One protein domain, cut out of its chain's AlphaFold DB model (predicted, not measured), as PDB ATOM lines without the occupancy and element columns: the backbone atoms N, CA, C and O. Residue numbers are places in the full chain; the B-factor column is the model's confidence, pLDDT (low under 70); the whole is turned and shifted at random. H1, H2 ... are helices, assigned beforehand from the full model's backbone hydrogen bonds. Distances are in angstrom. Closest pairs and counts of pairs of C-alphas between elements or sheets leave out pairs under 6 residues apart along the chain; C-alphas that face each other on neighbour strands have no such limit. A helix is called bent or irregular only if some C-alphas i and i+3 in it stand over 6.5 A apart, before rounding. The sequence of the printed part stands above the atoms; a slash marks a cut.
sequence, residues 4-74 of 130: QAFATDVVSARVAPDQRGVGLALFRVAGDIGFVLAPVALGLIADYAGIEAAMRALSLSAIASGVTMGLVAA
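AT A GLANCE: This is residues 4 to 74 of the 130 residues of the protein "Hypothetical protein" of Rhizochromulina marina (UniProt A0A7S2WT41). A long bent helix, H2, and a second long helix, H3, make an open V joined at Gly 50, and the short helix H1 folds back on the first residues of H2, at the other end. The middle is empty: arm H2a and H3 are apart, and the end of H3 comes close to H1. The printed part has 71 residues with three named helices, in the order H1, H2, H3, and no named strand; the class is all helix. It is loose, with a radius of gyration of the C-alphas of 15.3 A, and elongated, spanning 47 by 24 by 15 A.

HOW THE PARTS SIT: H1, residues 4 to 14, and H2a, residues 20 to 36, form a helical hairpin: they touch, opposite ways at a steep tilt of 41 degrees. H2a touches H1 with residues 20 to 24 alone, and the closest C-alphas, of Ser 12 and Arg 20, are 5.9 A apart. H2, residues 20 to 49, was assigned as one helix by its hydrogen bonds but is bent: C-alphas 36 and 39 are 6.8 A apart, and H2a and H2b, residues 39 to 49, stand at 38 degrees, only just a steep tilt. H3, residues 51 to 73, touches H2b with residues 51 to 58 alone, opposite ways at a steep tilt of 49 degrees; the closest C-alphas, of Ala 46 and Ala 54, are 5.1 A apart. H1 and H3 are close but not clearly touching, the C-alphas of Val 10 and Ala 73 being closest at 7.4 A. In H1, H2a, H2b and H3 every O i to N i+4 pair is within hydrogen-bond range.

IN THESE COORDINATES: H1 begins at C-alpha 4, (-35.725, -11.935, -6.175). H2a measures 24.5 A from first to last C-alpha, H2b 15.0 A and H3 32.7 A, ending at C-alpha 73, (-24.373, -2.604, -6.967).

THE WHOLE: The C-alphas farthest apart, of Asp 18 and Gly 50, are 47.3 A apart. The printed part has no cut, and both links are tight. Residues 4 and 74 have pLDDT under 70.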
ATOM      1  N   GLN A   4     -36.050 -11.366  -7.476       68.19
ATOM      2  CA  GLN A   4     -35.725 -11.935  -6.175       68.19
ATOM      3  C   GLN A   4     -34.451 -12.798  -6.204       68.19
ATOM      4  O   GLN A   4     -33.642 -12.715  -5.282       68.19
ATOM      5  N   ALA A   5     -34.241 -13.588  -7.263       73.06
ATOM      6  CA  ALA A   5     -33.025 -14.384  -7.426       73.06
ATOM      7  C   ALA A   5     -31.793 -13.486  -7.601       73.06
ATOM      8  O   ALA A   5     -30.776 -13.717  -6.959       73.06
ATOM      9  N   PHE A   6     -31.915 -12.414  -8.391       76.62
ATOM     10  CA  PHE A   6     -30.840 -11.435  -8.573       76.62
ATOM     11  C   PHE A   6     -30.491 -10.701  -7.269       76.62
ATOM     12  O   PHE A   6     -29.322 -10.610  -6.905       76.62
ATOM     13  N   ALA A   7     -31.490 -10.222  -6.521       70.06
ATOM     14  CA  ALA A   7     -31.246  -9.532  -5.254       70.06
ATOM     15  C   ALA A   7     -30.570 -10.442  -4.211       70.06
ATOM     16  O   ALA A   7     -29.650 -10.019  -3.516       70.06
ATOM     17  N   THR A   8     -30.988 -11.709  -4.145       75.19
ATOM     18  CA  THR A   8     -30.392 -12.717  -3.251       75.19
ATOM     19  C   THR A   8     -28.923 -12.973  -3.596       75.19
ATOM     20  O   THR A   8     -28.091 -13.097  -2.695       75.19
ATOM     21  N   ASP A   9     -28.597 -13.014  -4.888       78.25
ATOM     22  CA  ASP A   9     -27.233 -13.212  -5.381       78.25
ATOM     23  C   ASP A   9     -26.327 -12.016  -5.037       78.25
ATOM     24  O   ASP A   9     -25.259 -12.187  -4.452       78.25
ATOM     25  N   VAL A  10     -26.808 -10.783  -5.256       76.62
ATOM     26  CA  VAL A  10     -26.083  -9.549  -4.895       76.62
ATOM     27  C   VAL A  10     -25.799  -9.470  -3.392       76.62
ATOM     28  O   VAL A  10     -24.689  -9.115  -2.993       76.62
ATOM     29  N   VAL A  11     -26.773  -9.819  -2.546       75.50
ATOM     30  CA  VAL A  11     -26.581  -9.846  -1.086       75.50
ATOM     31  C   VAL A  11     -25.575 -10.930  -0.695       75.50
ATOM     32  O   VAL A  11     -24.669 -10.678   0.096       75.50
ATOM     33  N   SER A  12     -25.672 -12.119  -1.290       73.06
ATOM     34  CA  SER A  12     -24.763 -13.237  -1.005       73.06
ATOM     35  C   SER A  12     -23.319 -12.956  -1.436       73.06
ATOM     36  O   SER A  12     -22.381 -13.426  -0.790       73.06
ATOM     37  N   ALA A  13     -23.132 -12.167  -2.495       77.94
ATOM     38  CA  ALA A  13     -21.822 -11.742  -2.977       77.94
ATOM     39  C   ALA A  13     -21.153 -10.685  -2.078       77.94
ATOM     40  O   ALA A  13     -19.930 -10.571  -2.090       77.94
ATOM     41  N   ARG A  14     -21.930  -9.912  -1.306       73.31
ATOM     42  CA  ARG A  14     -21.427  -8.772  -0.512       73.31
ATOM     43  C   ARG A  14     -21.319  -9.030   0.984       73.31
ATOM     44  O   ARG A  14     -20.675  -8.254   1.682       73.31
ATOM     45  N   VAL A  15     -21.942 -10.095   1.477       80.62
ATOM     46  CA  VAL A  15     -21.926 -10.462   2.894       80.62
ATOM     47  C   VAL A  15     -20.971 -11.633   3.114       80.62
ATOM     48  O   VAL A  15     -20.981 -12.605   2.348       80.62
ATOM     49  N   ALA A  16     -20.157 -11.543   4.171       82.06
ATOM     50  CA  ALA A  16     -19.245 -12.607   4.577       82.06
ATOM     51  C   ALA A  16     -20.008 -13.939   4.758       82.06
ATOM     52  O   ALA A  16     -21.175 -13.918   5.166       82.06
ATOM     53  N   PRO A  17     -19.408 -15.099   4.426       83.00
ATOM     54  CA  PRO A  17     -20.125 -16.375   4.368       83.00
ATOM     55  C   PRO A  17     -20.889 -16.737   5.649       83.00
ATOM     56  O   PRO A  17     -21.987 -17.283   5.571       83.00
ATOM     57  N   ASP A  18     -20.336 -16.383   6.806       90.31
ATOM     58  CA  ASP A  18     -20.889 -16.576   8.148       90.31
ATOM     59  C   ASP A  18     -22.089 -15.659   8.456       90.31
ATOM     60  O   ASP A  18     -22.951 -16.012   9.260       90.31
ATOM     61  N   GLN A  19     -22.208 -14.520   7.770       87.44
ATOM     62  CA  GLN A  19     -23.249 -13.512   8.006       87.44
ATOM     63  C   GLN A  19     -24.369 -13.510   6.955       87.44
ATOM     64  O   GLN A  19     -25.376 -12.815   7.122       87.44
ATOM     65  N   ARG A  20     -24.251 -14.302   5.878       85.31
ATOM     66  CA  ARG A  20     -25.238 -14.350   4.777       85.31
ATOM     67  C   ARG A  20     -26.662 -14.617   5.257       85.31
ATOM     68  O   ARG A  20     -27.599 -14.012   4.744       85.31
ATOM     69  N   GLY A  21     -26.825 -15.481   6.260       88.44
ATOM     70  CA  GLY A  21     -28.136 -15.782   6.842       88.44
ATOM     71  C   GLY A  21     -28.812 -14.546   7.442       88.44
ATOM     72  O   GLY A  21     -29.988 -14.301   7.180       88.44
ATOM     73  N   VAL A  22     -28.054 -13.728   8.180       89.12
ATOM     74  CA  VAL A  22     -28.549 -12.472   8.767       89.12
ATOM     75  C   VAL A  22     -28.850 -11.453   7.671       89.12
ATOM     76  O   VAL A  22     -29.910 -10.832   7.697       89.12
ATOM     77  N   GLY A  23     -27.970 -11.327   6.672       85.94
ATOM     78  CA  GLY A  23     -28.180 -10.427   5.534       85.94
ATOM     79  C   GLY A  23     -29.466 -10.736   4.760       85.94
ATOM     80  O   GLY A  23     -30.256  -9.836   4.475       85.94
ATOM     81  N   LEU A  24     -29.727 -12.017   4.481       87.88
ATOM     82  CA  LEU A  24     -30.953 -12.452   3.808       87.88
ATOM     83  C   LEU A  24     -32.200 -12.274   4.681       87.88
ATOM     84  O   LEU A  24     -33.240 -11.858   4.170       87.88
ATOM     85  N   ALA A  25     -32.105 -12.547   5.986       89.56
ATOM     86  CA  ALA A  25     -33.206 -12.317   6.917       89.56
ATOM     87  C   ALA A  25     -33.578 -10.828   6.984       89.56
ATOM     88  O   ALA A  25     -34.756 -10.484   6.899       89.56
ATOM     89  N   LEU A  26     -32.584  -9.937   7.053       90.12
ATOM     90  CA  LEU A  26     -32.804  -8.493   7.078       90.12
ATOM     91  C   LEU A  26     -33.424  -7.993   5.767       90.12
ATOM     92  O   LEU A  26     -34.401  -7.245   5.794       90.12
ATOM     93  N   PHE A  27     -32.908  -8.458   4.623       88.12
ATOM     94  CA  PHE A  27     -33.482  -8.159   3.309       88.12
ATOM     95  C   PHE A  27     -34.951  -8.588   3.227       88.12
ATOM     96  O   PHE A  27     -35.798  -7.841   2.732       88.12
ATOM     97  N   ARG A  28     -35.276  -9.772   3.759       91.88
ATOM     98  CA  ARG A  28     -36.647 -10.277   3.772       91.88
ATOM     99  C   ARG A  28     -37.568  -9.419   4.637       91.88
ATOM    100  O   ARG A  28     -38.627  -9.023   4.160       91.88
ATOM    101  N   VAL A  29     -37.148  -9.100   5.861       96.19
ATOM    102  CA  VAL A  29     -37.927  -8.266   6.790       96.19
ATOM    103  C   VAL A  29     -38.182  -6.879   6.199       96.19
ATOM    104  O   VAL A  29     -39.311  -6.397   6.246       96.19
ATOM    105  N   ALA A  30     -37.174  -6.257   5.583       91.25
ATOM    106  CA  ALA A  30     -37.339  -4.968   4.915       91.25
ATOM    107  C   ALA A  30     -38.379  -5.039   3.781       91.25
ATOM    108  O   ALA A  30     -39.230  -4.154   3.659       91.25
ATOM    109  N   GLY A  31     -38.349  -6.113   2.984       91.62
ATOM    110  CA  GLY A  31     -39.338  -6.360   1.935       91.62
ATOM    111  C   GLY A  31     -40.758  -6.534   2.477       91.62
ATOM    112  O   GLY A  31     -41.688  -5.936   1.939       91.62
ATOM    113  N   ASP A  32     -40.926  -7.301   3.556       95.81
ATOM    114  CA  ASP A  32     -42.235  -7.534   4.175       95.81
ATOM    115  C   ASP A  32     -42.812  -6.232   4.772       95.81
ATOM    116  O   ASP A  32     -43.993  -5.937   4.582       95.81
ATOM    117  N   ILE A  33     -41.981  -5.392   5.404       96.38
ATOM    118  CA  ILE A  33     -42.398  -4.063   5.890       96.38
ATOM    119  C   ILE A  33     -42.874  -3.185   4.726       96.38
ATOM    120  O   ILE A  33     -43.950  -2.592   4.799       96.38
ATOM    121  N   GLY A  34     -42.097  -3.121   3.641       93.44
ATOM    122  CA  GLY A  34     -42.472  -2.361   2.449       93.44
ATOM    123  C   GLY A  34     -43.784  -2.854   1.837       93.44
ATOM    124  O   GLY A  34     -44.644  -2.048   1.500       93.44
ATOM    125  N   PHE A  35     -43.975  -4.173   1.763       93.81
ATOM    126  CA  PHE A  35     -45.197  -4.788   1.245       93.81
ATOM    127  C   PHE A  35     -46.438  -4.449   2.083       93.81
ATOM    128  O   PHE A  35     -47.503  -4.203   1.523       93.81
ATOM    129  N   VAL A  36     -46.305  -4.397   3.412       97.81
ATOM    130  CA  VAL A  36     -47.412  -4.051   4.318       97.81
ATOM    131  C   VAL A  36     -47.725  -2.553   4.288       97.81
ATOM    132  O   VAL A  36     -48.893  -2.169   4.270       97.81
ATOM    133  N   LEU A  37     -46.703  -1.691   4.271       96.75
ATOM    134  CA  LEU A  37     -46.893  -0.241   4.368       96.75
ATOM    135  C   LEU A  37     -47.237   0.427   3.030       96.75
ATOM    136  O   LEU A  37     -47.941   1.437   3.026       96.75
ATOM    137  N   ALA A  38     -46.781  -0.114   1.897       95.94
ATOM    138  CA  ALA A  38     -46.969   0.523   0.592       95.94
ATOM    139  C   ALA A  38     -48.448   0.724   0.200       95.94
ATOM    140  O   ALA A  38     -48.777   1.835  -0.219       95.94
ATOM    141  N   PRO A  39     -49.365  -0.256   0.362       96.25
ATOM    142  CA  PRO A  39     -50.779  -0.051   0.042       96.25
ATOM    143  C   PRO A  39     -51.428   1.038   0.899       96.25
ATOM    144  O   PRO A  39     -52.213   1.829   0.385       96.25
ATOM    145  N   VAL A  40     -51.068   1.116   2.186       98.19
ATOM    146  CA  VAL A  40     -51.592   2.134   3.111       98.19
ATOM    147  C   VAL A  40     -51.112   3.522   2.694       98.19
ATOM    148  O   VAL A  40     -51.920   4.436   2.556       98.19
ATOM    149  N   ALA A  41     -49.813   3.676   2.431       97.69
ATOM    150  CA  ALA A  41     -49.249   4.946   1.985       97.69
ATOM    151  C   ALA A  41     -49.844   5.398   0.640       97.69
ATOM    152  O   ALA A  41     -50.230   6.555   0.497       97.69
ATOM    153  N   LEU A  42     -49.967   4.486  -0.332       96.69
ATOM    154  CA  LEU A  42     -50.564   4.794  -1.633       96.69
ATOM    155  C   LEU A  42     -52.051   5.128  -1.529       96.69
ATOM    156  O   LEU A  42     -52.494   6.042  -2.218       96.69
ATOM    157  N   GLY A  43     -52.800   4.439  -0.664       98.00
ATOM    158  CA  GLY A  43     -54.200   4.754  -0.380       98.00
ATOM    159  C   GLY A  43     -54.356   6.169   0.170       98.00
ATOM    160  O   GLY A  43     -55.104   6.959  -0.391       98.00
ATOM    161  N   LEU A  44     -53.557   6.538   1.176       98.50
ATOM    162  CA  LEU A  44     -53.574   7.892   1.742       98.50
ATOM    163  C   LEU A  44     -53.207   8.970   0.710       98.50
ATOM    164  O   LEU A  44     -53.815  10.040   0.687       98.50
ATOM    165  N   ILE A  45     -52.234   8.697  -0.165       97.94
ATOM    166  CA  ILE A  45     -51.882   9.613  -1.261       97.94
ATOM    167  C   ILE A  45     -53.039   9.723  -2.261       97.94
ATOM    168  O   ILE A  45     -53.340  10.825  -2.718       97.94
ATOM    169  N   ALA A  46     -53.689   8.606  -2.593       98.12
ATOM    170  CA  ALA A  46     -54.822   8.587  -3.511       98.12
ATOM    171  C   ALA A  46     -56.024   9.358  -2.949       98.12
ATOM    172  O   ALA A  46     -56.647  10.114  -3.692       98.12
ATOM    173  N   ASP A  47     -56.302   9.225  -1.654       98.38
ATOM    174  CA  ASP A  47     -57.393   9.929  -0.978       98.38
ATOM    175  C   ASP A  47     -57.138  11.442  -0.906       98.38
ATOM    176  O   ASP A  47     -58.059  12.238  -1.083       98.38
ATOM    177  N   TYR A  48     -55.886  11.855  -0.674       98.38
ATOM    178  CA  TYR A  48     -55.537  13.269  -0.507       98.38
ATOM    179  C   TYR A  48     -55.302  14.011  -1.831       98.38
ATOM    180  O   TYR A  48     -55.709  15.162  -1.984       98.38
ATOM    181  N   ALA A  49     -54.615  13.379  -2.785       97.88
ATOM    182  CA  ALA A  49     -54.128  14.016  -4.013       97.88
ATOM    183  C   ALA A  49     -54.649  13.357  -5.303       97.88
ATOM    184  O   ALA A  49     -54.301  13.791  -6.403       97.88
ATOM    185  N   GLY A  50     -55.485  12.324  -5.186       98.19
ATOM    186  CA  GLY A  50     -56.059  11.590  -6.309       98.19
ATOM    187  C   GLY A  50     -55.209  10.408  -6.783       98.19
ATOM    188  O   GLY A  50     -54.010  10.290  -6.516       98.19
ATOM    189  N   ILE A  51     -55.844   9.524  -7.556       97.88
ATOM    190  CA  ILE A  51     -55.240   8.279  -8.064       97.88
ATOM    191  C   ILE A  51     -54.001   8.558  -8.928       97.88
ATOM    192  O   ILE A  51     -53.010   7.833  -8.844       97.88
ATOM    193  N   GLU A  52     -54.018   9.623  -9.734       97.19
ATOM    194  CA  GLU A  52     -52.879   9.974 -10.587       97.19
ATOM    195  C   GLU A  52     -51.624  10.301  -9.760       97.19
ATOM    196  O   GLU A  52     -50.524   9.859 -10.100       97.19
ATOM    197  N   ALA A  53     -51.781  11.008  -8.636       97.00
ATOM    198  CA  ALA A  53     -50.680  11.308  -7.728       97.00
ATOM    199  C   ALA A  53     -50.111  10.034  -7.086       97.00
ATOM    200  O   ALA A  53     -48.890   9.883  -7.017       97.00
ATOM    201  N   ALA A  54     -50.965   9.082  -6.695       97.31
ATOM    202  CA  ALA A  54     -50.526   7.792  -6.162       97.31
ATOM    203  C   ALA A  54     -49.734   6.977  -7.200       97.31
ATOM    204  O   ALA A  54     -48.678   6.429  -6.885       97.31
ATOM    205  N   MET A  55     -50.173   6.966  -8.464       97.88
ATOM    206  CA  MET A  55     -49.445   6.295  -9.548       97.88
ATOM    207  C   MET A  55     -48.082   6.942  -9.828       97.88
ATOM    208  O   MET A  55     -47.099   6.232 -10.049       97.88
ATOM    209  N   ARG A  56     -47.994   8.279  -9.773       97.44
ATOM    210  CA  ARG A  56     -46.716   9.008  -9.884       97.44
ATOM    211  C   ARG A  56     -45.798   8.734  -8.690       97.44
ATOM    212  O   ARG A  56     -44.599   8.555  -8.870       97.44
ATOM    213  N   ALA A  57     -46.338   8.664  -7.475       96.31
ATOM    214  CA  ALA A  57     -45.560   8.313  -6.288       96.31
ATOM    215  C   ALA A  57     -44.996   6.885  -6.390       96.31
ATOM    216  O   ALA A  57     -43.814   6.664  -6.122       96.31
ATOM    217  N   LEU A  58     -45.810   5.933  -6.858       96.06
ATOM    218  CA  LEU A  58     -45.375   4.564  -7.115       96.06
ATOM    219  C   LEU A  58     -44.243   4.519  -8.153       96.06
ATOM    220  O   LEU A  58     -43.216   3.886  -7.900       96.06
ATOM    221  N   SER A  59     -44.380   5.211  -9.287       97.19
ATOM    222  CA  SER A  59     -43.341   5.213 -10.326       97.19
ATOM    223  C   SER A  59     -42.035   5.855  -9.849       97.19
ATOM    224  O   SER A  59     -40.964   5.291 -10.073       97.19
ATOM    225  N   LEU A  60     -42.104   6.972  -9.117       97.12
ATOM    226  CA  LEU A  60     -40.931   7.603  -8.509       97.12
ATOM    227  C   LEU A  60     -40.246   6.681  -7.495       97.12
ATOM    228  O   LEU A  60     -39.019   6.591  -7.489       97.12
ATOM    229  N   SER A  61     -41.015   5.951  -6.682       95.00
ATOM    230  CA  SER A  61     -40.458   4.990  -5.723       95.00
ATOM    231  C   SER A  61     -39.713   3.842  -6.419       95.00
ATOM    232  O   SER A  61     -38.626   3.458  -5.988       95.00
ATOM    233  N   ALA A  62     -40.239   3.346  -7.546       93.38
ATOM    234  CA  ALA A  62     -39.590   2.307  -8.338       93.38
ATOM    235  C   ALA A  62     -38.276   2.803  -8.963       93.38
ATOM    236  O   ALA A  62     -37.270   2.094  -8.923       93.38
ATOM    237  N   ILE A  63     -38.258   4.038  -9.482       94.88
ATOM    238  CA  ILE A  63     -37.040   4.671 -10.007       94.88
ATOM    239  C   ILE A  63     -36.010   4.853  -8.889       94.88
ATOM    240  O   ILE A  63     -34.859   4.460  -9.057       94.88
ATOM    241  N   ALA A  64     -36.412   5.390  -7.734       93.00
ATOM    242  CA  ALA A  64     -35.522   5.574  -6.589       93.00
ATOM    243  C   ALA A  64     -34.921   4.242  -6.107       93.00
ATOM    244  O   ALA A  64     -33.727   4.171  -5.816       93.00
ATOM    245  N   SER A  65     -35.713   3.166  -6.089       89.06
ATOM    246  CA  SER A  65     -35.235   1.810  -5.790       89.06
ATOM    247  C   SER A  65     -34.216   1.318  -6.827       89.06
ATOM    248  O   SER A  65     -33.147   0.825  -6.474       89.06
ATOM    249  N   GLY A  66     -34.478   1.534  -8.120       88.00
ATOM    250  CA  GLY A  66     -33.524   1.211  -9.184       88.00
ATOM    251  C   GLY A  66     -32.208   1.989  -9.070       88.00
ATOM    252  O   GLY A  66     -31.135   1.403  -9.203       88.00
ATOM    253  N   VAL A  67     -32.275   3.289  -8.770       89.50
ATOM    254  CA  VAL A  67     -31.095   4.154  -8.593       89.50
ATOM    255  C   VAL A  67     -30.288   3.730  -7.372       89.50
ATOM    256  O   VAL A  67     -29.079   3.544  -7.478       89.50
ATOM    257  N   THR A  68     -30.935   3.532  -6.224       87.50
ATOM    258  CA  THR A  68     -30.257   3.076  -5.000       87.50
ATOM    259  C   THR A  68     -29.603   1.713  -5.204       87.50
ATOM    260  O   THR A  68     -28.435   1.546  -4.856       87.50
ATOM    261  N   MET A  69     -30.290   0.771  -5.856       82.31
ATOM    262  CA  MET A  69     -29.712  -0.520  -6.229       82.31
ATOM    263  C   MET A  69     -28.515  -0.352  -7.172       82.31
ATOM    264  O   MET A  69     -27.500  -1.002  -6.965       82.31
ATOM    265  N   GLY A  70     -28.593   0.529  -8.174       82.88
ATOM    266  CA  GLY A  70     -27.489   0.809  -9.097       82.88
ATOM    267  C   GLY A  70     -26.260   1.406  -8.405       82.88
ATOM    268  O   GLY A  70     -25.137   0.978  -8.668       82.88
ATOM    269  N   LEU A  71     -26.472   2.341  -7.474       83.75
ATOM    270  CA  LEU A  71     -25.405   2.950  -6.674       83.75
ATOM    271  C   LEU A  71     -24.749   1.936  -5.736       83.75
ATOM    272  O   LEU A  71     -23.527   1.909  -5.617       83.75
ATOM    273  N   VAL A  72     -25.548   1.079  -5.097       78.88
ATOM    274  CA  VAL A  72     -25.018   0.032  -4.225       78.88
ATOM    275  C   VAL A  72     -24.303  -1.023  -5.057       78.88
ATOM    276  O   VAL A  72     -23.187  -1.376  -4.712       78.88
ATOM    277  N   ALA A  73     -24.889  -1.502  -6.155       70.56
ATOM    278  CA  ALA A  73     -24.373  -2.604  -6.967       70.56
ATOM    279  C   ALA A  73     -23.098  -2.270  -7.759       70.56
ATOM    280  O   ALA A  73     -22.439  -3.205  -8.224       70.56
ATOM    281  N   ALA A  74     -22.712  -0.994  -7.870       65.12
ATOM    282  CA  ALA A  74     -21.459  -0.599  -8.504       65.12
ATOM    283  C   ALA A  74     -20.269  -1.370  -7.884       65.12
ATOM    284  O   ALA A  74     -20.172  -1.473  -6.653       65.12
TER     285      ALA A  74